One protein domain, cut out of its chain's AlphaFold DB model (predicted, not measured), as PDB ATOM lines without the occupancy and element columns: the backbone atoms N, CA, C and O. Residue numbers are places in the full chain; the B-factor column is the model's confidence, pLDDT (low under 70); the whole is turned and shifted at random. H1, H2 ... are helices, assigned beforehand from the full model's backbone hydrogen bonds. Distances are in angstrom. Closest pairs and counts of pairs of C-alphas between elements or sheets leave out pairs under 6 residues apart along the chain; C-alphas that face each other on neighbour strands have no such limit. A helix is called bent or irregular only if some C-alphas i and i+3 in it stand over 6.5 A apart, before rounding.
ATOM      1  N   HIS A 273     240.186 204.873 205.995       63.31
ATOM      2  CA  HIS A 273     240.698 203.834 206.884       63.31
ATOM      3  C   HIS A 273     241.777 204.331 207.868       63.31
ATOM      4  O   HIS A 273     242.118 203.594 208.794       63.31
ATOM      5  N   MET A 274     242.289 205.556 207.692       69.62
ATOM      6  CA  MET A 274     243.257 206.227 208.570       69.62
ATOM      7  C   MET A 274     242.629 207.319 209.454       69.62
ATOM      8  O   MET A 274     243.235 207.682 210.460       69.62
ATOM      9  N   GLU A 275     241.397 207.768 209.160       68.81
ATOM     10  CA  GLU A 275     240.604 208.708 209.985       68.81
ATOM     11  C   GLU A 275     240.650 208.387 211.480       68.81
ATOM     12  O   GLU A 275     240.866 209.261 212.320       68.81
ATOM     13  N   LEU A 276     240.482 207.105 211.813       74.06
ATOM     14  CA  LEU A 276     240.508 206.624 213.188       74.06
ATOM     15  C   LEU A 276     241.829 206.969 213.892       74.06
ATOM     16  O   LEU A 276     241.822 207.374 215.056       74.06
ATOM     17  N   PHE A 277     242.961 206.792 213.209       76.25
ATOM     18  CA  PHE A 277     244.279 206.987 213.804       76.25
ATOM     19  C   PHE A 277     244.623 208.464 213.951       76.25
ATOM     20  O   PHE A 277     245.151 208.840 214.996       76.25
ATOM     21  N   PHE A 278     244.258 209.312 212.987       73.12
ATOM     22  CA  PHE A 278     244.439 210.760 213.127       73.12
ATOM     23  C   PHE A 278     243.567 211.332 214.244       73.12
ATOM     24  O   PHE A 278     244.083 212.017 215.123       73.12
ATOM     25  N   ALA A 279     242.297 210.924 214.333       74.44
ATOM     26  CA  ALA A 279     241.421 211.345 215.426       74.44
ATOM     27  C   ALA A 279     241.971 210.956 216.816       74.44
ATOM     28  O   ALA A 279     241.869 211.724 217.775       74.44
ATOM     29  N   ILE A 280     242.573 209.765 216.944       76.56
ATOM     30  CA  ILE A 280     243.227 209.322 218.185       76.56
ATOM     31  C   ILE A 280     244.505 210.126 218.466       76.56
ATOM     32  O   ILE A 280     244.733 210.532 219.612       76.56
ATOM     33  N   ARG A 281     245.336 210.347 217.443       76.69
ATOM     34  CA  ARG A 281     246.586 211.114 217.530       76.69
ATOM     35  C   ARG A 281     246.316 212.543 218.006       76.69
ATOM     36  O   ARG A 281     246.926 212.980 218.983       76.69
ATOM     37  N   ASP A 282     245.329 213.214 217.421       75.56
ATOM     38  CA  ASP A 282     244.927 214.580 217.776       75.56
ATOM     39  C   ASP A 282     244.358 214.672 219.195       75.56
ATOM     40  O   ASP A 282     244.649 215.613 219.946       75.56
ATOM     41  N   ALA A 283     243.587 213.665 219.614       75.62
ATOM     42  CA  ALA A 283     243.083 213.573 220.979       75.62
ATOM     43  C   ALA A 283     244.222 213.402 222.002       75.62
ATOM     44  O   ALA A 283     244.219 214.051 223.055       75.62
ATOM     45  N   CYS A 284     245.231 212.582 221.686       77.19
ATOM     46  CA  CYS A 284     246.439 212.439 222.501       77.19
ATOM     47  C   CYS A 284     247.232 213.752 222.576       77.19
ATOM     48  O   CYS A 284     247.617 214.172 223.671       77.19
ATOM     49  N   ALA A 285     247.422 214.443 221.448       75.62
ATOM     50  CA  ALA A 285     248.113 215.731 221.399       75.62
ATOM     51  C   ALA A 285     247.387 216.793 222.247       75.62
ATOM     52  O   ALA A 285     247.998 217.454 223.095       75.62
ATOM     53  N   SER A 286     246.063 216.878 222.114       75.50
ATOM     54  CA  SER A 286     245.206 217.772 222.906       75.50
ATOM     55  C   SER A 286     245.286 217.472 224.408       75.50
ATOM     56  O   SER A 286     245.339 218.384 225.247       75.50
ATOM     57  N   ARG A 287     245.358 216.186 224.781       79.50
ATOM     58  CA  ARG A 287     245.552 215.761 226.174       79.50
ATOM     59  C   ARG A 287     246.906 216.211 226.717       79.50
ATOM     60  O   ARG A 287     246.963 216.746 227.826       79.50
ATOM     61  N   ILE A 288     247.982 216.037 225.949       77.62
ATOM     62  CA  ILE A 288     249.334 216.476 226.328       77.62
ATOM     63  C   ILE A 288     249.369 217.995 226.533       77.62
ATOM     64  O   ILE A 288     249.901 218.459 227.545       77.62
ATOM     65  N   GLN A 289     248.764 218.769 225.627       76.12
ATOM     66  CA  GLN A 289     248.660 220.225 225.764       76.12
ATOM     67  C   GLN A 289     247.906 220.623 227.037       76.12
ATOM     68  O   GLN A 289     248.397 221.446 227.810       76.12
ATOM     69  N   THR A 290     246.769 219.981 227.316       80.19
ATOM     70  CA  THR A 290     245.988 220.212 228.542       80.19
ATOM     71  C   THR A 290     246.826 219.953 229.800       80.19
ATOM     72  O   THR A 290     246.835 220.765 230.726       80.19
ATOM     73  N   ILE A 291     247.589 218.855 229.829       76.69
ATOM     74  CA  ILE A 291     248.484 218.521 230.947       76.69
ATOM     75  C   ILE A 291     249.602 219.563 231.092       76.69
ATOM     76  O   ILE A 291     249.885 220.008 232.206       76.69
ATOM     77  N   ASN A 292     250.237 219.973 229.991       77.62
ATOM     78  CA  ASN A 292     251.304 220.977 230.019       77.62
ATOM     79  C   ASN A 292     250.782 222.346 230.499       77.62
ATOM     80  O   ASN A 292     251.449 222.995 231.302       77.62
ATOM     81  N   ASN A 293     249.571 222.744 230.097       74.50
ATOM     82  CA  ASN A 293     248.927 223.978 230.560       74.50
ATOM     83  C   ASN A 293     248.580 223.914 232.057       74.50
ATOM     84  O   ASN A 293     248.810 224.878 232.786       74.50
ATOM     85  N   ASN A 294     248.126 222.756 232.548       67.50
ATOM     86  CA  ASN A 294     247.827 222.540 233.968       67.50
ATOM     87  C   ASN A 294     249.080 222.547 234.865       67.50
ATOM     88  O   ASN A 294     248.984 222.917 236.036       67.50
ATOM     89  N   LYS A 295     250.271 222.215 234.340       59.47
ATOM     90  CA  LYS A 295     251.541 222.357 235.086       59.47
ATOM     91  C   LYS A 295     251.854 223.811 235.459       59.47
ATOM     92  O   LYS A 295     252.509 224.035 236.474       59.47
ATOM     93  N   ASN A 296     251.339 224.774 234.694       56.81
ATOM     94  CA  ASN A 296     251.455 226.210 234.969       56.81
ATOM     95  C   ASN A 296     250.292 226.754 235.832       56.81
ATOM     96  O   ASN A 296     250.237 227.954 236.103       56.81
ATOM     97  N   GLY A 297     249.364 225.885 236.258       57.59
ATOM     98  CA  GLY A 297     248.229 226.198 237.128       57.59
ATOM     99  C   GLY A 297     248.601 226.327 238.609       57.59
ATOM    100  O   GLY A 297     249.747 226.129 239.019       57.59
ATOM    101  N   ASN A 298     247.624 226.688 239.444       57.47
ATOM    102  CA  ASN A 298     247.856 226.926 240.872       57.47
ATOM    103  C   ASN A 298     248.127 225.608 241.644       57.47
ATOM    104  O   ASN A 298     247.828 224.508 241.182       57.47
ATOM    105  N   ALA A 299     248.686 225.708 242.856       58.44
ATOM    106  CA  ALA A 299     249.073 224.545 243.668       58.44
ATOM    107  C   ALA A 299     247.910 223.588 244.013       58.44
ATOM    108  O   ALA A 299     248.154 222.425 244.334       58.44
ATOM    109  N   TRP A 300     246.657 224.054 243.941       54.94
ATOM    110  CA  TRP A 300     245.477 223.210 244.134       54.94
ATOM    111  C   TRP A 300     245.215 222.312 242.922       54.94
ATOM    112  O   TRP A 300     244.923 221.133 243.112       54.94
ATOM    113  N   ASP A 301     245.419 222.807 241.701       53.28
ATOM    114  CA  ASP A 301     245.277 222.013 240.472       53.28
ATOM    115  C   ASP A 301     246.352 220.914 240.375       53.28
ATOM    116  O   ASP A 301     246.068 219.782 239.984       53.28
ATOM    117  N   GLN A 302     247.574 221.200 240.839       55.62
ATOM    118  CA  GLN A 302     248.659 220.210 240.930       55.62
ATOM    119  C   GLN A 302     248.402 219.135 242.007       55.62
ATOM    120  O   GLN A 302     248.843 217.991 241.869       55.62
ATOM    121  N   PHE A 303     247.688 219.495 243.080       57.00
ATOM    122  CA  PHE A 303     247.344 218.603 244.191       57.00
ATOM    123  C   PHE A 303     246.154 217.683 243.871       57.00
ATOM    124  O   PHE A 303     246.194 216.501 244.208       57.00
ATOM    125  N   VAL A 304     245.111 218.196 243.207       52.84
ATOM    126  CA  VAL A 304     243.865 217.456 242.918       52.84
ATOM    127  C   VAL A 304     244.060 216.351 241.873       52.84
ATOM    128  O   VAL A 304     243.432 215.300 241.981       52.84
ATOM    129  N   TRP A 305     244.950 216.545 240.897       51.41
ATOM    130  CA  TRP A 305     245.118 215.619 239.768       51.41
ATOM    131  C   TRP A 305     246.312 214.661 239.872       51.41
ATOM    132  O   TRP A 305     246.457 213.789 239.021       51.41
ATOM    133  N   GLY A 306     247.149 214.789 240.908       59.78
ATOM    134  CA  GLY A 306     248.306 213.923 241.151       59.78
ATOM    135  C   GLY A 306     249.393 214.028 240.072       59.78
ATOM    136  O   GLY A 306     249.270 213.465 238.986       59.78
ATOM    137  N   ILE A 307     250.516 214.678 240.394       61.09
ATOM    138  CA  ILE A 307     251.669 214.864 239.485       61.09
ATOM    139  C   ILE A 307     252.119 213.545 238.819       61.09
ATOM    140  O   ILE A 307     252.491 213.545 237.647       61.09
ATOM    141  N   SER A 308     252.052 212.416 239.535       61.81
ATOM    142  CA  SER A 308     252.407 211.092 239.002       61.81
ATOM    143  C   SER A 308     251.410 210.562 237.967       61.81
ATOM    144  O   SER A 308     251.831 209.998 236.962       61.81
ATOM    145  N   LEU A 309     250.105 210.774 238.170       71.56
ATOM    146  CA  LEU A 309     249.064 210.314 237.249       71.56
ATOM    147  C   LEU A 309     249.084 211.131 235.954       71.56
ATOM    148  O   LEU A 309     249.064 210.556 234.872       71.56
ATOM    149  N   GLN A 310     249.218 212.458 236.044       74.31
ATOM    150  CA  GLN A 310     249.371 213.316 234.861       74.31
ATOM    151  C   GLN A 310     250.645 212.996 234.067       74.31
ATOM    152  O   GLN A 310     250.629 213.016 232.838       74.31
ATOM    153  N   ALA A 311     251.752 212.681 234.748       75.69
ATOM    154  CA  ALA A 311     252.979 212.247 234.084       75.69
ATOM    155  C   ALA A 311     252.798 210.898 233.365       75.69
ATOM    156  O   ALA A 311     253.248 210.760 232.231       75.69
ATOM    157  N   ALA A 312     252.098 209.939 233.983       79.06
ATOM    158  CA  ALA A 312     251.782 208.651 233.368       79.06
ATOM    159  C   ALA A 312     250.847 208.795 232.153       79.06
ATOM    160  O   ALA A 312     251.092 208.175 231.122       79.06
ATOM    161  N   GLN A 313     249.819 209.647 232.242       83.00
ATOM    162  CA  GLN A 313     248.916 209.954 231.124       83.00
ATOM    163  C   GLN A 313     249.660 210.607 229.957       83.00
ATOM    164  O   GLN A 313     249.482 210.194 228.814       83.00
ATOM    165  N   LYS A 314     250.527 211.587 230.245       82.62
ATOM    166  CA  LYS A 314     251.364 212.239 229.232       82.62
ATOM    167  C   LYS A 314     252.273 211.227 228.528       82.62
ATOM    168  O   LYS A 314     252.218 211.139 227.310       82.62
ATOM    169  N   ALA A 315     253.030 210.434 229.288       81.69
ATOM    170  CA  ALA A 315     253.942 209.434 228.731       81.69
ATOM    171  C   ALA A 315     253.208 208.364 227.904       81.69
ATOM    172  O   ALA A 315     253.736 207.874 226.911       81.69
ATOM    173  N   TYR A 316     251.984 208.003 228.299       83.69
ATOM    174  CA  TYR A 316     251.155 207.086 227.526       83.69
ATOM    175  C   TYR A 316     250.701 207.703 226.197       83.69
ATOM    176  O   TYR A 316     250.806 207.045 225.168       83.69
ATOM    177  N   CYS A 317     250.211 208.949 226.207       80.56
ATOM    178  CA  CYS A 317     249.819 209.658 224.985       80.56
ATOM    179  C   CYS A 317     251.011 209.881 224.044       80.56
ATOM    180  O   CYS A 317     250.850 209.704 222.844       80.56
ATOM    181  N   GLU A 318     252.193 210.218 224.570       80.56
ATOM    182  CA  GLU A 318     253.425 210.348 223.777       80.56
ATOM    183  C   GLU A 318     253.771 209.017 223.092       80.56
ATOM    184  O   GLU A 318     253.862 208.971 221.870       80.56
ATOM    185  N   ALA A 319     253.831 207.912 223.841       81.50
ATOM    186  CA  ALA A 319     254.114 206.594 223.271       81.50
ATOM    187  C   ALA A 319     253.058 206.127 222.250       81.50
ATOM    188  O   ALA A 319     253.398 205.473 221.268       81.50
ATOM    189  N   TRP A 320     251.779 206.454 222.468       82.94
ATOM    190  CA  TRP A 320     250.711 206.101 221.531       82.94
ATOM    191  C   TRP A 320     250.813 206.894 220.221       82.94
ATOM    192  O   TRP A 320     250.655 206.307 219.154       82.94
ATOM    193  N   ILE A 321     251.142 208.190 220.281       75.44
ATOM    194  CA  ILE A 321     251.442 208.986 219.080       75.44
ATOM    195  C   ILE A 321     252.618 208.359 218.323       75.44
ATOM    196  O   ILE A 321     252.497 208.107 217.128       75.44
ATOM    197  N   GLU A 322     253.706 208.011 219.017       75.50
ATOM    198  CA  GLU A 322     254.856 207.379 218.366       75.50
ATOM    199  C   GLU A 322     254.512 206.031 217.709       75.50
ATOM    200  O   GLU A 322     255.021 205.726 216.635       75.50
ATOM    201  N   ASP A 323     253.666 205.205 218.332       78.62
ATOM    202  CA  ASP A 323     253.219 203.933 217.747       78.62
ATOM    203  C   ASP A 323     252.371 204.135 216.486       78.62
ATOM    204  O   ASP A 323     252.517 203.376 215.524       78.62
ATOM    205  N   ILE A 324     251.518 205.166 216.475       75.38
ATOM    206  CA  ILE A 324     250.759 205.575 215.287       75.38
ATOM    207  C   ILE A 324     251.722 206.014 214.180       75.38
ATOM    208  O   ILE A 324     251.652 205.469 213.080       75.38
ATOM    209  N   ASP A 325     252.663 206.908 214.478       73.81
ATOM    210  CA  ASP A 325     253.602 207.441 213.488       73.81
ATOM    211  C   ASP A 325     254.537 206.338 212.936       73.81
ATOM    212  O   ASP A 325     254.711 206.220 211.719       73.81
ATOM    213  N   ARG A 326     255.051 205.436 213.793       75.75
ATOM    214  CA  ARG A 326     255.819 204.242 213.372       75.75
ATOM    215  C   ARG A 326     255.004 203.333 212.457       75.75
ATOM    216  O   ARG A 326     255.507 202.868 211.433       75.75
ATOM    217  N   GLY A 327     253.757 203.057 212.833       77.06
ATOM    218  CA  GLY A 327     252.862 202.212 212.054       77.06
ATOM    219  C   GLY A 327     252.549 202.810 210.686       77.06
ATOM    220  O   GLY A 327     252.653 202.111 209.681       77.06
ATOM    221  N   LEU A 328     252.258 204.108 210.611       75.50
ATOM    222  CA  LEU A 328     252.033 204.798 209.339       75.50
ATOM    223  C   LEU A 328     253.302 204.813 208.465       75.50
ATOM    224  O   LEU A 328     253.216 204.550 207.267       75.50
ATOM    225  N   GLY A 329     254.489 205.035 209.042       73.38
ATOM    226  CA  GLY A 329     255.755 204.967 208.300       73.38
ATOM    227  C   GLY A 329     256.031 203.570 207.724       73.38
ATOM    228  O   GLY A 329     256.395 203.419 206.556       73.38
ATOM    229  N   ALA A 330     255.779 202.523 208.514       81.06
ATOM    230  CA  ALA A 330     255.939 201.133 208.086       81.06
ATOM    231  C   ALA A 330     254.888 200.678 207.051       81.06
ATOM    232  O   ALA A 330     255.109 199.688 206.348       81.06
ATOM    233  N   TRP A 331     253.756 201.384 206.935       81.94
ATOM    234  CA  TRP A 331     252.675 201.052 206.001       81.94
ATOM    235  C   TRP A 331     253.113 201.192 204.540       81.94
ATOM    236  O   TRP A 331     252.851 200.298 203.733       81.94
ATOM    237  N   ILE A 332     253.847 202.256 204.199       80.06
ATOM    238  CA  ILE A 332     254.397 202.457 202.848       80.06
ATOM    239  C   ILE A 332     255.359 201.336 202.465       80.06
ATOM    240  O   ILE A 332     255.275 200.770 201.375       80.06
ATOM    241  N   ASP A 333     256.265 200.988 203.374       85.00
ATOM    242  CA  ASP A 333     257.255 199.942 203.141       85.00
ATOM    243  C   ASP A 333     256.590 198.556 203.014       85.00
ATOM    244  O   ASP A 333     256.987 197.726 202.189       85.00
ATOM    245  N   ALA A 334     255.514 198.316 203.769       85.38
ATOM    246  CA  ALA A 334     254.685 197.125 203.624       85.38
ATOM    247  C   ALA A 334     253.972 197.071 202.264       85.38
ATOM    248  O   ALA A 334     253.998 196.019 201.619       85.38
ATOM    249  N   ASN A 335     253.390 198.182 201.803       85.81
ATOM    250  CA  ASN A 335     252.726 198.251 200.500       85.81
ATOM    251  C   ASN A 335     253.712 198.122 199.340       85.81
ATOM    252  O   ASN A 335     253.409 197.421 198.380       85.81
ATOM    253  N   GLU A 336     254.926 198.668 199.441       90.12
ATOM    254  CA  GLU A 336     255.979 198.426 198.449       90.12
ATOM    255  C   GLU A 336     256.308 196.933 198.333       90.12
ATOM    256  O   GLU A 336     256.310 196.369 197.232       90.12
ATOM    257  N   ARG A 337     256.570 196.266 199.469       89.50
ATOM    258  CA  ARG A 337     256.851 194.822 199.483       89.50
ATOM    259  C   ARG A 337     255.686 194.023 198.923       89.50
ATOM    260  O   ARG A 337     255.910 193.091 198.152       89.50
ATOM    261  N   ALA A 338     254.465 194.387 199.298       85.38
ATOM    262  CA  ALA A 338     253.259 193.735 198.822       85.38
ATOM    263  C   ALA A 338     253.111 193.919 197.304       85.38
ATOM    264  O   ALA A 338     253.015 192.932 196.572       85.38
ATOM    265  N   ALA A 339     253.204 195.147 196.794       89.25
ATOM    266  CA  ALA A 339     253.103 195.461 195.372       89.25
ATOM    267  C   ALA A 339     254.192 194.784 194.531       89.25
ATOM    268  O   ALA A 339     253.923 194.310 193.425       89.25
ATOM    269  N   GLN A 340     255.397 194.616 195.085       91.69
ATOM    270  CA  GLN A 340     256.469 193.867 194.434       91.69
ATOM    271  C   GLN A 340     256.052 192.421 194.121       91.69
ATOM    272  O   GLN A 340     256.499 191.862 193.118       91.69
ATOM    273  N   THR A 341     255.187 191.804 194.931       88.00
ATOM    274  CA  THR A 341     254.674 190.451 194.660       88.00
ATOM    275  C   THR A 341     253.705 190.420 193.474       88.00
ATOM    276  O   THR A 341     253.656 189.431 192.746       88.00
ATOM    277  N   MET A 342     252.989 191.516 193.213       85.56
ATOM    278  CA  MET A 342     251.953 191.585 192.176       85.56
ATOM    279  C   MET A 342     252.510 191.691 190.762       85.56
ATOM    280  O   MET A 342     251.819 191.368 189.798       85.56
ATOM    281  N   VAL A 343     253.778 192.068 190.635       87.75
ATOM    282  CA  VAL A 343     254.454 192.240 189.346       87.75
ATOM    283  C   VAL A 343     255.331 191.043 188.971       87.75
ATOM    284  O   VAL A 343     256.033 191.084 187.969       87.75
ATOM    285  N   ILE A 344     255.301 189.950 189.738       86.12
ATOM    286  CA  ILE A 344     256.146 188.768 189.513       86.12
ATOM    287  C   ILE A 344     255.276 187.548 189.174       86.12
ATOM    288  O   ILE A 344     254.204 187.332 189.739       86.12
ATOM    289  N   ASP A 345     255.731 186.722 188.236       83.06
ATOM    290  CA  ASP A 345     255.108 185.444 187.899       83.06
ATOM    291  C   ASP A 345     255.234 184.424 189.032       83.06
ATOM    292  O   ASP A 345     256.270 184.295 189.682       83.06
ATOM    293  N   GLY A 346     254.163 183.661 189.249       78.19
ATOM    294  CA  GLY A 346     254.066 182.716 190.365       78.19
ATOM    295  C   GLY A 346     253.673 183.363 191.694       78.19
ATOM    296  O   GLY A 346     253.394 182.636 192.645       78.19
ATOM    297  N   TYR A 347     253.586 184.694 191.738       80.00
ATOM    298  CA  TYR A 347     253.015 185.448 192.842       80.00
ATOM    299  C   TYR A 347     251.716 186.148 192.430       80.00
ATOM    300  O   TYR A 347     251.412 186.332 191.245       80.00
ATOM    301  N   GLY A 348     250.918 186.485 193.436       71.69
ATOM    302  CA  GLY A 348     249.656 187.194 193.290       71.69
ATOM    303  C   GLY A 348     249.128 187.629 194.651       71.69
ATOM    304  O   GLY A 348     249.890 187.750 195.609       71.69
ATOM    305  N   MET A 349     247.812 187.809 194.751       69.12
ATOM    306  CA  MET A 349     247.190 188.404 195.939       69.12
ATOM    307  C   MET A 349     247.470 187.657 197.247       69.12
ATOM    308  O   MET A 349     247.490 188.278 198.302       69.12
ATOM    309  N   GLU A 350     247.726 186.347 197.202       70.62
ATOM    310  CA  GLU A 350     248.132 185.588 198.393       70.62
ATOM    311  C   GLU A 350     249.462 186.086 198.975       70.62
ATOM    312  O   GLU A 350     249.563 186.316 200.174       70.62
ATOM    313  N   GLN A 351     250.469 186.340 198.140       81.19
ATOM    314  CA  GLN A 351     251.753 186.855 198.624       81.19
ATOM    315  C   GLN A 351     251.688 188.341 198.972       81.19
ATOM    316  O   GLN A 351     252.340 188.767 199.920       81.19
ATOM    317  N   TYR A 352     250.864 189.109 198.257       76.88
ATOM    318  CA  TYR A 352     250.563 190.496 198.612       76.88
ATOM    319  C   TYR A 352     250.025 190.585 200.052       76.88
ATOM    320  O   TYR A 352     250.524 191.363 200.864       76.88
ATOM    321  N   LYS A 353     249.058 189.718 200.397       69.00
ATOM    322  CA  LYS A 353     248.497 189.595 201.753       69.00
ATOM    323  C   LYS A 353     249.551 189.244 202.789       69.00
ATOM    324  O   LYS A 353     249.590 189.868 203.848       69.00
ATOM    325  N   ASP A 354     250.381 188.244 202.497       76.38
ATOM    326  CA  ASP A 354     251.415 187.777 203.422       76.38
ATOM    327  C   ASP A 354     252.392 188.901 203.800       76.38
ATOM    328  O   ASP A 354     252.860 188.943 204.938       76.38
ATOM    329  N   GLU A 355     252.682 189.832 202.885       82.06
ATOM    330  CA  GLU A 355     253.518 191.003 203.172       82.06
ATOM    331  C   GLU A 355     252.805 192.044 204.048       82.06
ATOM    332  O   GLU A 355     253.383 192.486 205.042       82.06
ATOM    333  N   LEU A 356     251.541 192.382 203.759       76.06
ATOM    334  CA  LEU A 356     250.765 193.316 204.592       76.06
ATOM    335  C   LEU A 356     250.463 192.760 205.989       76.06
ATOM    336  O   LEU A 356     250.399 193.507 206.966       76.06
ATOM    337  N   LYS A 357     250.323 191.436 206.119       72.44
ATOM    338  CA  LYS A 357     250.134 190.781 207.415       72.44
ATOM    339  C   LYS A 357     251.273 191.087 208.384       72.44
ATOM    340  O   LYS A 357     251.017 191.254 209.573       72.44
ATOM    341  N   LYS A 358     252.515 191.115 207.897       81.31
ATOM    342  CA  LYS A 358     253.685 191.372 208.750       81.31
ATOM    343  C   LYS A 358     253.545 192.725 209.437       81.31
ATOM    344  O   LYS A 358     253.676 192.802 210.649       81.31
ATOM    345  N   TRP A 359     253.135 193.741 208.678       84.06
ATOM    346  CA  TRP A 359     252.836 195.060 209.223       84.06
ATOM    347  C   TRP A 359     251.696 195.034 210.247       84.06
ATOM    348  O   TRP A 359     251.817 195.621 211.318       84.06
ATOM    349  N   TYR A 360     250.607 194.313 209.957       76.00
ATOM    350  CA  TYR A 360     249.488 194.186 210.896       76.00
ATOM    351  C   TYR A 360     249.927 193.581 212.238       76.00
ATOM    352  O   TYR A 360     249.562 194.091 213.298       76.00
ATOM    353  N   ASP A 361     250.699 192.493 212.191       72.56
ATOM    354  CA  ASP A 361     251.185 191.804 213.388       72.56
ATOM    355  C   ASP A 361     252.136 192.678 214.215       72.56
ATOM    356  O   ASP A 361     252.164 192.550 215.440       72.56
ATOM    357  N   GLU A 362     252.920 193.525 213.545       80.00
ATOM    358  CA  GLU A 362     253.977 194.333 214.156       80.00
ATOM    359  C   GLU A 362     253.474 195.688 214.674       80.00
ATOM    360  O   GLU A 362     253.926 196.123 215.730       80.00
ATOM    361  N   HIS A 363     252.523 196.335 213.990       80.00
ATOM    362  CA  HIS A 363     252.171 197.736 214.261       80.00
ATOM    363  C   HIS A 363     250.697 197.959 214.611       80.00
ATOM    364  O   HIS A 363     250.376 198.714 215.522       80.00
ATOM    365  N   PHE A 364     249.762 197.288 213.937       77.69
ATOM    366  CA  PHE A 364     248.350 197.693 213.982       77.69
ATOM    367  C   PHE A 364     247.732 197.672 215.395       77.69
ATOM    368  O   PHE A 364     246.914 198.521 215.750       77.69
ATOM    369  N   LEU A 365     248.114 196.702 216.233       74.31
ATOM    370  CA  LEU A 365     247.576 196.599 217.593       74.31
ATOM    371  C   LEU A 365     248.104 197.684 218.539       74.31
ATOM    372  O   LEU A 365     247.340 198.125 219.402       74.31
ATOM    373  N   SER A 366     249.362 198.116 218.399       79.62
ATOM    374  CA  SER A 366     249.906 199.197 219.229       79.62
ATOM    375  C   SER A 366     249.265 200.535 218.859       79.62
ATOM    376  O   SER A 366     248.831 201.264 219.754       79.62
ATOM    377  N   MET A 367     249.021 200.766 217.561       80.00
ATOM    378  CA  MET A 367     248.280 201.928 217.044       80.00
ATOM    379  C   MET A 367     246.851 202.055 217.611       80.00
ATOM    380  O   MET A 367     246.322 203.160 217.706       80.00
ATOM    381  N   LEU A 368     246.211 200.958 218.042       77.19
ATOM    382  CA  LEU A 368     244.873 200.961 218.666       77.19
ATOM    383  C   LEU A 368     244.875 201.210 220.189       77.19
ATOM    384  O   LEU A 368     243.870 200.955 220.867       77.19
ATOM    385  N   GLY A 369     245.980 201.689 220.755       72.50
ATOM    386  CA  GLY A 369     246.061 202.002 222.182       72.50
ATOM    387  C   GLY A 369     246.523 200.825 223.025       72.50
ATOM    388  O   GLY A 369     246.245 200.751 224.217       72.50
ATOM    389  N   TYR A 370     247.286 199.901 222.449       70.75
ATOM    390  CA  TYR A 370     248.123 199.002 223.244       70.75
ATOM    391  C   TYR A 370     249.594 199.362 223.067       70.75
ATOM    392  O   TYR A 370     250.359 198.493 222.648       70.75
ATOM    393  N   PRO A 371     249.992 200.614 223.367       61.91
ATOM    394  CA  PRO A 371     251.326 201.063 223.057       61.91
ATOM    395  C   PRO A 371     252.372 200.283 223.845       61.91
ATOM    396  O   PRO A 371     252.087 199.706 224.916       61.91
ATOM    397  N   ASP A 372     253.601 200.325 223.344       61.53
ATOM    398  CA  ASP A 372     254.782 199.743 223.981       61.53
ATOM    399  C   ASP A 372     255.230 200.583 225.194       61.53
ATOM    400  O   ASP A 372     256.354 201.060 225.309       61.53
ATOM    401  N   VAL A 373     254.327 200.770 226.160       60.59
ATOM    402  CA  VAL A 373     254.581 201.527 227.391       60.59
ATOM    403  C   VAL A 373     255.105 200.630 228.509       60.59
ATOM    404  O   VAL A 373     254.663 199.487 228.701       60.59
ATOM    405  N   ALA A 374     256.019 201.188 229.307       58.69
ATOM    406  CA  ALA A 374     256.605 200.525 230.464       58.69
ATOM    407  C   ALA A 374     255.532 200.013 231.447       58.69
ATOM    408  O   ALA A 374     254.501 200.647 231.681       58.69
ATOM    409  N   VAL A 375     255.800 198.870 232.088       61.94
ATOM    410  CA  VAL A 375     254.885 198.236 233.060       61.94
ATOM    411  C   VAL A 375     254.529 199.176 234.222       61.94
ATOM    412  O   VAL A 375     253.418 199.109 234.740       61.94
ATOM    413  N   SER A 376     255.436 200.080 234.606       53.44
ATOM    414  CA  SER A 376     255.188 201.105 235.629       53.44
ATOM    415  C   SER A 376     254.055 202.058 235.243       53.44
ATOM    416  O   SER A 376     253.147 202.261 236.040       53.44
ATOM    417  N   VAL A 377     254.039 202.543 233.998       62.97
ATOM    418  CA  VAL A 377     252.986 203.433 233.478       62.97
ATOM    419  C   VAL A 377     251.624 202.733 233.504       62.97
ATOM    420  O   VAL A 377     250.628 203.324 233.912       62.97
ATOM    421  N   LYS A 378     251.580 201.440 233.150       65.69
ATOM    422  CA  LYS A 378     250.343 200.633 233.197       65.69
ATOM    423  C   LYS A 378     249.803 200.481 234.623       65.69
ATOM    424  O   LYS A 378     248.591 200.507 234.816       65.69
ATOM    425  N   ASN A 379     250.688 200.332 235.608       67.25
ATOM    426  CA  ASN A 379     250.301 200.205 237.013       67.25
ATOM    427  C   ASN A 379     249.783 201.531 237.592       67.25
ATOM    428  O   ASN A 379     248.840 201.512 238.382       67.25
ATOM    429  N   ASP A 380     250.360 202.661 237.175       68.81
ATOM    430  CA  ASP A 380     249.989 203.992 237.669       68.81
ATOM    431  C   ASP A 380     248.642 204.488 237.107       68.81
ATOM    432  O   ASP A 380     247.932 205.229 237.785       68.81
ATOM    433  N   LEU A 381     248.246 204.043 235.905       66.81
ATOM    434  CA  LEU A 381     246.954 204.379 235.277       66.81
ATOM    435  C   LEU A 381     245.761 203.563 235.819       66.81
ATOM    436  O   LEU A 381     244.607 203.906 235.566       66.81
ATOM    437  N   GLY A 382     246.007 202.471 236.550       69.00
ATOM    438  CA  GLY A 382     244.958 201.575 237.048       69.00
ATOM    439  C   GLY A 382     244.302 200.741 235.938       69.00
ATOM    440  O   GLY A 382     244.711 199.607 235.696       69.00
ATOM    441  N   SER A 383     243.270 201.278 235.274       74.69
ATOM    442  CA  SER A 383     242.553 200.612 234.173       74.69
ATOM    443  C   SER A 383     242.890 201.265 232.836       74.69
ATOM    444  O   SER A 383     242.275 202.245 232.418       74.69
ATOM    445  N   VAL A 384     243.859 200.682 232.130       72.00
ATOM    446  CA  VAL A 384     244.286 201.149 230.798       72.00
ATOM    447  C   VAL A 384     243.115 201.183 229.806       72.00
ATOM    448  O   VAL A 384     243.037 202.085 228.985       72.00
ATOM    449  N   SER A 385     242.165 200.245 229.905       72.62
ATOM    450  CA  SER A 385     240.996 200.220 229.017       72.62
ATOM    451  C   SER A 385     240.063 201.410 229.226       72.62
ATOM    452  O   SER A 385     239.489 201.882 228.251       72.62
ATOM    453  N   ASP A 386     239.888 201.872 230.466       77.44
ATOM    454  CA  ASP A 386     239.022 203.020 230.749       77.44
ATOM    455  C   ASP A 386     239.702 204.315 230.298       77.44
ATOM    456  O   ASP A 386     239.058 205.170 229.701       77.44
ATOM    457  N   PHE A 387     241.024 204.407 230.486       79.31
ATOM    458  CA  PHE A 387     241.818 205.534 229.999       79.31
ATOM    459  C   PHE A 387     241.799 205.648 228.467       79.31
ATOM    460  O   PHE A 387     241.591 206.735 227.940       79.31
ATOM    461  N   ILE A 388     241.939 204.533 227.739       81.19
ATOM    462  CA  ILE A 388     241.808 204.516 226.273       81.19
ATOM    463  C   ILE A 388     240.455 205.090 225.845       81.19
ATOM    464  O   ILE A 388     240.404 205.962 224.986       81.19
ATOM    465  N   MET A 389     239.363 204.627 226.457       82.12
ATOM    466  CA  MET A 389     238.016 205.083 226.107       82.12
ATOM    467  C   MET A 389     237.747 206.541 226.509       82.12
ATOM    468  O   MET A 389     236.833 207.147 225.966       82.12
ATOM    469  N   GLU A 390     238.524 207.111 227.434       82.38
ATOM    470  CA  GLU A 390     238.485 208.541 227.768       82.38
ATOM    471  C   GLU A 390     239.178 209.409 226.702       82.38
ATOM    472  O   GLU A 390     238.828 210.575 226.527       82.38
ATOM    473  N   ILE A 391     240.183 208.855 226.017       83.44
ATOM    474  CA  ILE A 391     240.934 209.542 224.959       83.44
ATOM    475  C   ILE A 391     240.238 209.413 223.604       83.44
ATOM    476  O   ILE A 391     240.172 210.396 222.873       83.44
ATOM    477  N   VAL A 392     239.725 208.225 223.264       83.12
ATOM    478  CA  VAL A 392     239.047 207.976 221.982       83.12
ATOM    479  C   VAL A 392     237.840 208.918 221.845       83.12
ATOM    480  O   VAL A 392     236.917 208.833 222.659       83.12
ATOM    481  N   PRO A 393     237.798 209.792 220.821       84.00
ATOM    482  CA  PRO A 393     236.677 210.707 220.639       84.00
ATOM    483  C   PRO A 393     235.353 209.969 220.410       84.00
ATOM    484  O   PRO A 393     235.295 208.976 219.681       84.00
ATOM    485  N   ASN A 394     234.257 210.509 220.953       85.94
ATOM    486  CA  ASN A 394     232.912 209.939 220.782       85.94
ATOM    487  C   ASN A 394     232.509 209.789 219.302       85.94
ATOM    488  O   ASN A 394     231.751 208.882 218.965       85.94
ATOM    489  N   SER A 395     233.011 210.666 218.424       77.88
ATOM    490  CA  SER A 395     232.755 210.628 216.978       77.88
ATOM    491  C   SER A 395     233.287 209.360 216.304       77.88
ATOM    492  O   SER A 395     232.674 208.893 215.351       77.88
ATOM    493  N   VAL A 396     234.371 208.767 216.820       79.62
ATOM    494  CA  VAL A 396     235.035 207.583 216.239       79.62
ATOM    495  C   VAL A 396     234.969 206.351 217.149       79.62
ATOM    496  O   VAL A 396     235.602 205.333 216.883       79.62
ATOM    497  N   GLU A 397     234.181 206.389 218.227       83.88
ATOM    498  CA  GLU A 397     234.118 205.300 219.212       83.88
ATOM    499  C   GLU A 397     233.615 203.974 218.606       83.88
ATOM    500  O   GLU A 397     234.086 202.886 218.959       83.88
ATOM    501  N   GLN A 398     232.641 204.041 217.693       82.31
ATOM    502  CA  GLN A 398     232.123 202.853 217.003       82.31
ATOM    503  C   GLN A 398     233.158 202.266 216.043       82.31
ATOM    504  O   GLN A 398     233.355 201.050 216.033       82.31
ATOM    505  N   ASP A 399     233.855 203.134 215.317       75.38
ATOM    506  CA  ASP A 399     234.932 202.783 214.396       75.38
ATOM    507  C   ASP A 399     236.100 202.133 215.144       75.38
ATOM    508  O   ASP A 399     236.558 201.055 214.768       75.38
ATOM    509  N   TYR A 400     236.482 202.692 216.293       80.19
ATOM    510  CA  TYR A 400     237.468 202.107 217.201       80.19
ATOM    511  C   TYR A 400     237.082 200.683 217.637       80.19
ATOM    512  O   TYR A 400     237.892 199.751 217.579       80.19
ATOM    513  N   LYS A 401     235.823 200.476 218.054       80.50
ATOM    514  CA  LYS A 401     235.324 199.149 218.457       80.50
ATOM    515  C   LYS A 401     235.304 198.163 217.288       80.50
ATOM    516  O   LYS A 401     235.657 196.999 217.487       80.50
ATOM    517  N   ALA A 402     234.911 198.617 216.099       74.38
ATOM    518  CA  ALA A 402     234.879 197.806 214.888       74.38
ATOM    519  C   ALA A 402     236.294 197.392 214.455       74.38
ATOM    520  O   ALA A 402     236.546 196.198 214.290       74.38
ATOM    521  N   ALA A 403     237.236 198.337 214.382       71.56
ATOM    522  CA  ALA A 403     238.632 198.087 214.023       71.56
ATOM    523  C   ALA A 403     239.331 197.129 215.004       71.56
ATOM    524  O   ALA A 403     240.088 196.244 214.602       71.56
ATOM    525  N   LYS A 404     239.021 197.237 216.301       72.50
ATOM    526  CA  LYS A 404     239.511 196.318 217.340       72.50
ATOM    527  C   LYS A 404     238.992 194.887 217.177       72.50
ATOM    528  O   LYS A 404     239.652 193.940 217.612       72.50
ATOM    529  N   GLN A 405     237.794 194.724 216.623       71.75
ATOM    530  CA  GLN A 405     237.165 193.421 216.433       71.75
ATOM    531  C   GLN A 405     237.592 192.766 215.116       71.75
ATOM    532  O   GLN A 405     237.906 191.574 215.113       71.75
ATOM    533  N   ASP A 406     237.583 193.534 214.026       65.50
ATOM    534  CA  ASP A 406     237.957 193.104 212.680       65.50
ATOM    535  C   ASP A 406     238.440 194.306 211.852       65.50
ATOM    536  O   ASP A 406     237.692 194.928 211.097       65.50
ATOM    537  N   ALA A 407     239.716 194.636 212.031       62.34
ATOM    538  CA  ALA A 407     240.421 195.740 211.386       62.34
ATOM    539  C   ALA A 407     240.241 195.808 209.867       62.34
ATOM    540  O   ALA A 407     240.023 196.875 209.298       62.34
ATOM    541  N   ILE A 408     240.341 194.652 209.214       57.06
ATOM    542  CA  ILE A 408     240.370 194.559 207.759       57.06
ATOM    543  C   ILE A 408     238.953 194.722 207.211       57.06
ATOM    544  O   ILE A 408     238.746 195.477 206.263       57.06
ATOM    545  N   ASN A 409     237.962 194.066 207.824       63.50
ATOM    546  CA  ASN A 409     236.576 194.256 207.409       63.50
ATOM    547  C   ASN A 409     236.074 195.665 207.742       63.50
ATOM    548  O   ASN A 409     235.270 196.198 206.987       63.50
ATOM    549  N   TYR A 410     236.562 196.289 208.823       69.06
ATOM    550  CA  TYR A 410     236.328 197.709 209.092       69.06
ATOM    551  C   TYR A 410     236.829 198.574 207.930       69.06
ATOM    552  O   TYR A 410     236.020 199.281 207.338       69.06
ATOM    553  N   ALA A 411     238.106 198.453 207.545       63.19
ATOM    554  CA  ALA A 411     238.687 199.250 206.464       63.19
ATOM    555  C   ALA A 411     237.934 199.061 205.135       63.19
ATOM    556  O   ALA A 411     237.541 200.032 204.497       63.19
ATOM    557  N   VAL A 412     237.648 197.814 204.745       60.00
ATOM    558  CA  VAL A 412     236.929 197.508 203.493       60.00
ATOM    559  C   VAL A 412     235.487 198.005 203.531       60.00
ATOM    560  O   VAL A 412     235.016 198.582 202.557       60.00
ATOM    561  N   LYS A 413     234.769 197.791 204.636       66.50
ATOM    562  CA  LYS A 413     233.362 198.185 204.751       66.50
ATOM    563  C   LYS A 413     233.198 199.698 204.838       66.50
ATOM    564  O   LYS A 413     232.258 200.225 204.258       66.50
ATOM    565  N   LYS A 414     234.104 200.381 205.541       67.69
ATOM    566  CA  LYS A 414     234.152 201.846 205.615       67.69
ATOM    567  C   LYS A 414     234.348 202.450 204.224       67.69
ATOM    568  O   LYS A 414     233.718 203.447 203.909       67.69
ATOM    569  N   VAL A 415     235.170 201.805 203.397       59.81
ATOM    570  CA  VAL A 415     235.521 202.291 202.061       59.81
ATOM    571  C   VAL A 415     234.489 201.917 200.983       59.81
ATOM    572  O   VAL A 415     234.099 202.760 200.187       59.81
ATOM    573  N   PHE A 416     234.047 200.660 200.931       58.56
ATOM    574  CA  PHE A 416     233.259 200.124 199.809       58.56
ATOM    575  C   PHE A 416     231.825 199.734 200.184       58.56
ATOM    576  O   PHE A 416     231.096 199.226 199.338       58.56
ATOM    577  N   ASN A 417     231.431 199.888 201.455       67.44
ATOM    578  CA  ASN A 417     230.095 199.560 201.967       67.44
ATOM    579  C   ASN A 417     229.587 198.143 201.600       67.44
ATOM    580  O   ASN A 417     228.392 197.895 201.435       67.44
ATOM    581  N   ILE A 418     230.508 197.182 201.489       66.06
ATOM    582  CA  ILE A 418     230.249 195.769 201.185       66.06
ATOM    583  C   ILE A 418     231.102 194.867 202.074       66.06
ATOM    584  O   ILE A 418     232.178 195.253 202.533       66.06
ATOM    585  N   ASP A 419     230.639 193.634 202.277       65.75
ATOM    586  CA  ASP A 419     231.423 192.629 202.983       65.75
ATOM    587  C   ASP A 419     232.548 192.086 202.089       65.75
ATOM    588  O   ASP A 419     232.357 191.736 200.918       65.75
ATOM    589  N   LEU A 420     233.729 191.918 202.681       60.25
ATOM    590  CA  LEU A 420     234.949 191.511 201.985       60.25
ATOM    591  C   LEU A 420     234.811 190.200 201.191       60.25
ATOM    592  O   LEU A 420     235.283 190.090 200.064       60.25
ATOM    593  N   ASN A 421     234.117 189.198 201.734       64.44
ATOM    594  CA  ASN A 421     233.935 187.906 201.056       64.44
ATOM    595  C   ASN A 421     233.098 188.010 199.771       64.44
ATOM    596  O   ASN A 421     233.344 187.291 198.795       64.44
ATOM    597  N   GLU A 422     232.093 188.885 199.773       69.38
ATOM    598  CA  GLU A 422     231.274 189.133 198.592       69.38
ATOM    599  C   GLU A 422     232.122 189.788 197.501       69.38
ATOM    600  O   GLU A 422     232.120 189.337 196.355       69.38
ATOM    601  N   TRP A 423     232.937 190.763 197.892       66.19
ATOM    602  CA  TRP A 423     233.862 191.454 197.009       66.19
ATOM    603  C   TRP A 423     234.898 190.544 196.350       66.19
ATOM    604  O   TRP A 423     235.054 190.545 195.127       66.19
ATOM    605  N   MET A 424     235.530 189.673 197.144       61.28
ATOM    606  CA  MET A 424     236.496 188.667 196.683       61.28
ATOM    607  C   MET A 424     235.954 187.811 195.532       61.28
ATOM    608  O   MET A 424     236.686 187.441 194.613       61.28
ATOM    609  N   THR A 425     234.659 187.499 195.580       69.50
ATOM    610  CA  THR A 425     233.990 186.670 194.573       69.50
ATOM    611  C   THR A 425     233.791 187.420 193.251       69.50
ATOM    612  O   THR A 425     233.734 186.796 192.189       69.50
ATOM    613  N   LEU A 426     233.673 188.748 193.290       70.56
ATOM    614  CA  LEU A 426     233.478 189.574 192.098       70.56
ATOM    615  C   LEU A 426     234.785 189.824 191.340       70.56
ATOM    616  O   LEU A 426     234.753 189.826 190.110       70.56
TER     617      LEU A 426
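Overview. This is residues 273 to 426 of the 946 residues of the protein "LCCL domain-containing protein" of Sedimentibacter saalensis (UniProt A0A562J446). This is a loose rod built on one long helix, H3; H1 runs along its first part, and H4 folds back along its later part to make a helical hairpin. H2 makes the turn between H1 and H3 at one end of the rod, where residues 296 to 301 stick out; H5 packs on H3, and H6, the bent H7 and H8 follow as a string along one side, with H7b and H8 held off from H3 and H4. The printed part has 154 residues with eight named helices, H1 to H8 in chain order, and no named strand: the class is all helix. The radius of gyration of the C-alphas is 19.0 A, and the spans are 68 by 27 by 23 A.

Along the chain. Find C-alpha 307 at (251.669, 214.864, 239.485); from there H3, residues 307 to 342, runs 52.7 A to C-alpha 342 at (251.953, 191.585, 192.176). Before it come H1, residues 275 to 295 and 30.6 A long, and H2, residues 299 to 304. After it, H4, residues 349 to 367, is 25.1 A long and irregular, with C-alphas 362 and 365 7.6 A apart and a kink of 48 degrees near residue 360. Then come H5, residues 375 to 380, and H6, residues 384 to 391. By its hydrogen bonds H7, residues 394 to 416, was assigned as one helix, but it is bent, with C-alphas 405 and 408 9.3 A apart. Its arms are H7a, residues 394 to 405, itself irregular with C-alphas 395 and 398 7.8 A apart, and H7b, residues 408 to 416. H8, residues 420 to 426, ends at C-alpha 426, (233.478, 189.574, 192.098).

Arrangement. Look first at Ala 338 and Tyr 352, the closest C-alphas of the hairpin H3 and H4, 4.2 A apart; these helices touch at a shallow tilt of 8 degrees, opposite ways. H1 touches H3 at a shallow tilt of 25 degrees, opposite ways, closest at C-alphas 284 and 317, 5.0 A. H5 touches H3, closest at C-alphas 377 and 312, 5.4 A. H1, the hub, also touches H6, about perpendicular, closest at C-alphas 283 and 391, 6.1 A, and H7a, closest at C-alphas 276 and 396, 6.3 A. H1 and H2 only just touch, only at the corner, closest at C-alphas 295 and 302, 6.9 A. H7b and H8 only just touch, with 3 pairs of C-alphas within 8 A, closest at C-alphas 409 and 420, 6.3 A. Each O i to N i+4 pair is within hydrogen-bond range in H1, H2, H5, H6, H7b and H8, against 28 of 32 in H3, 11 of 15 in H4 and 6 of 8 in H7a.

Size, cuts and confidence. The C-alphas of Trp 300 and Asp 345, the two farthest apart, are 68.4 A apart. The printed part has no cut and no long link. Its mean pLDDT is 73.3; 52 residues are under 70, among them 294 to 308, 371 to 382 and 406 to 425.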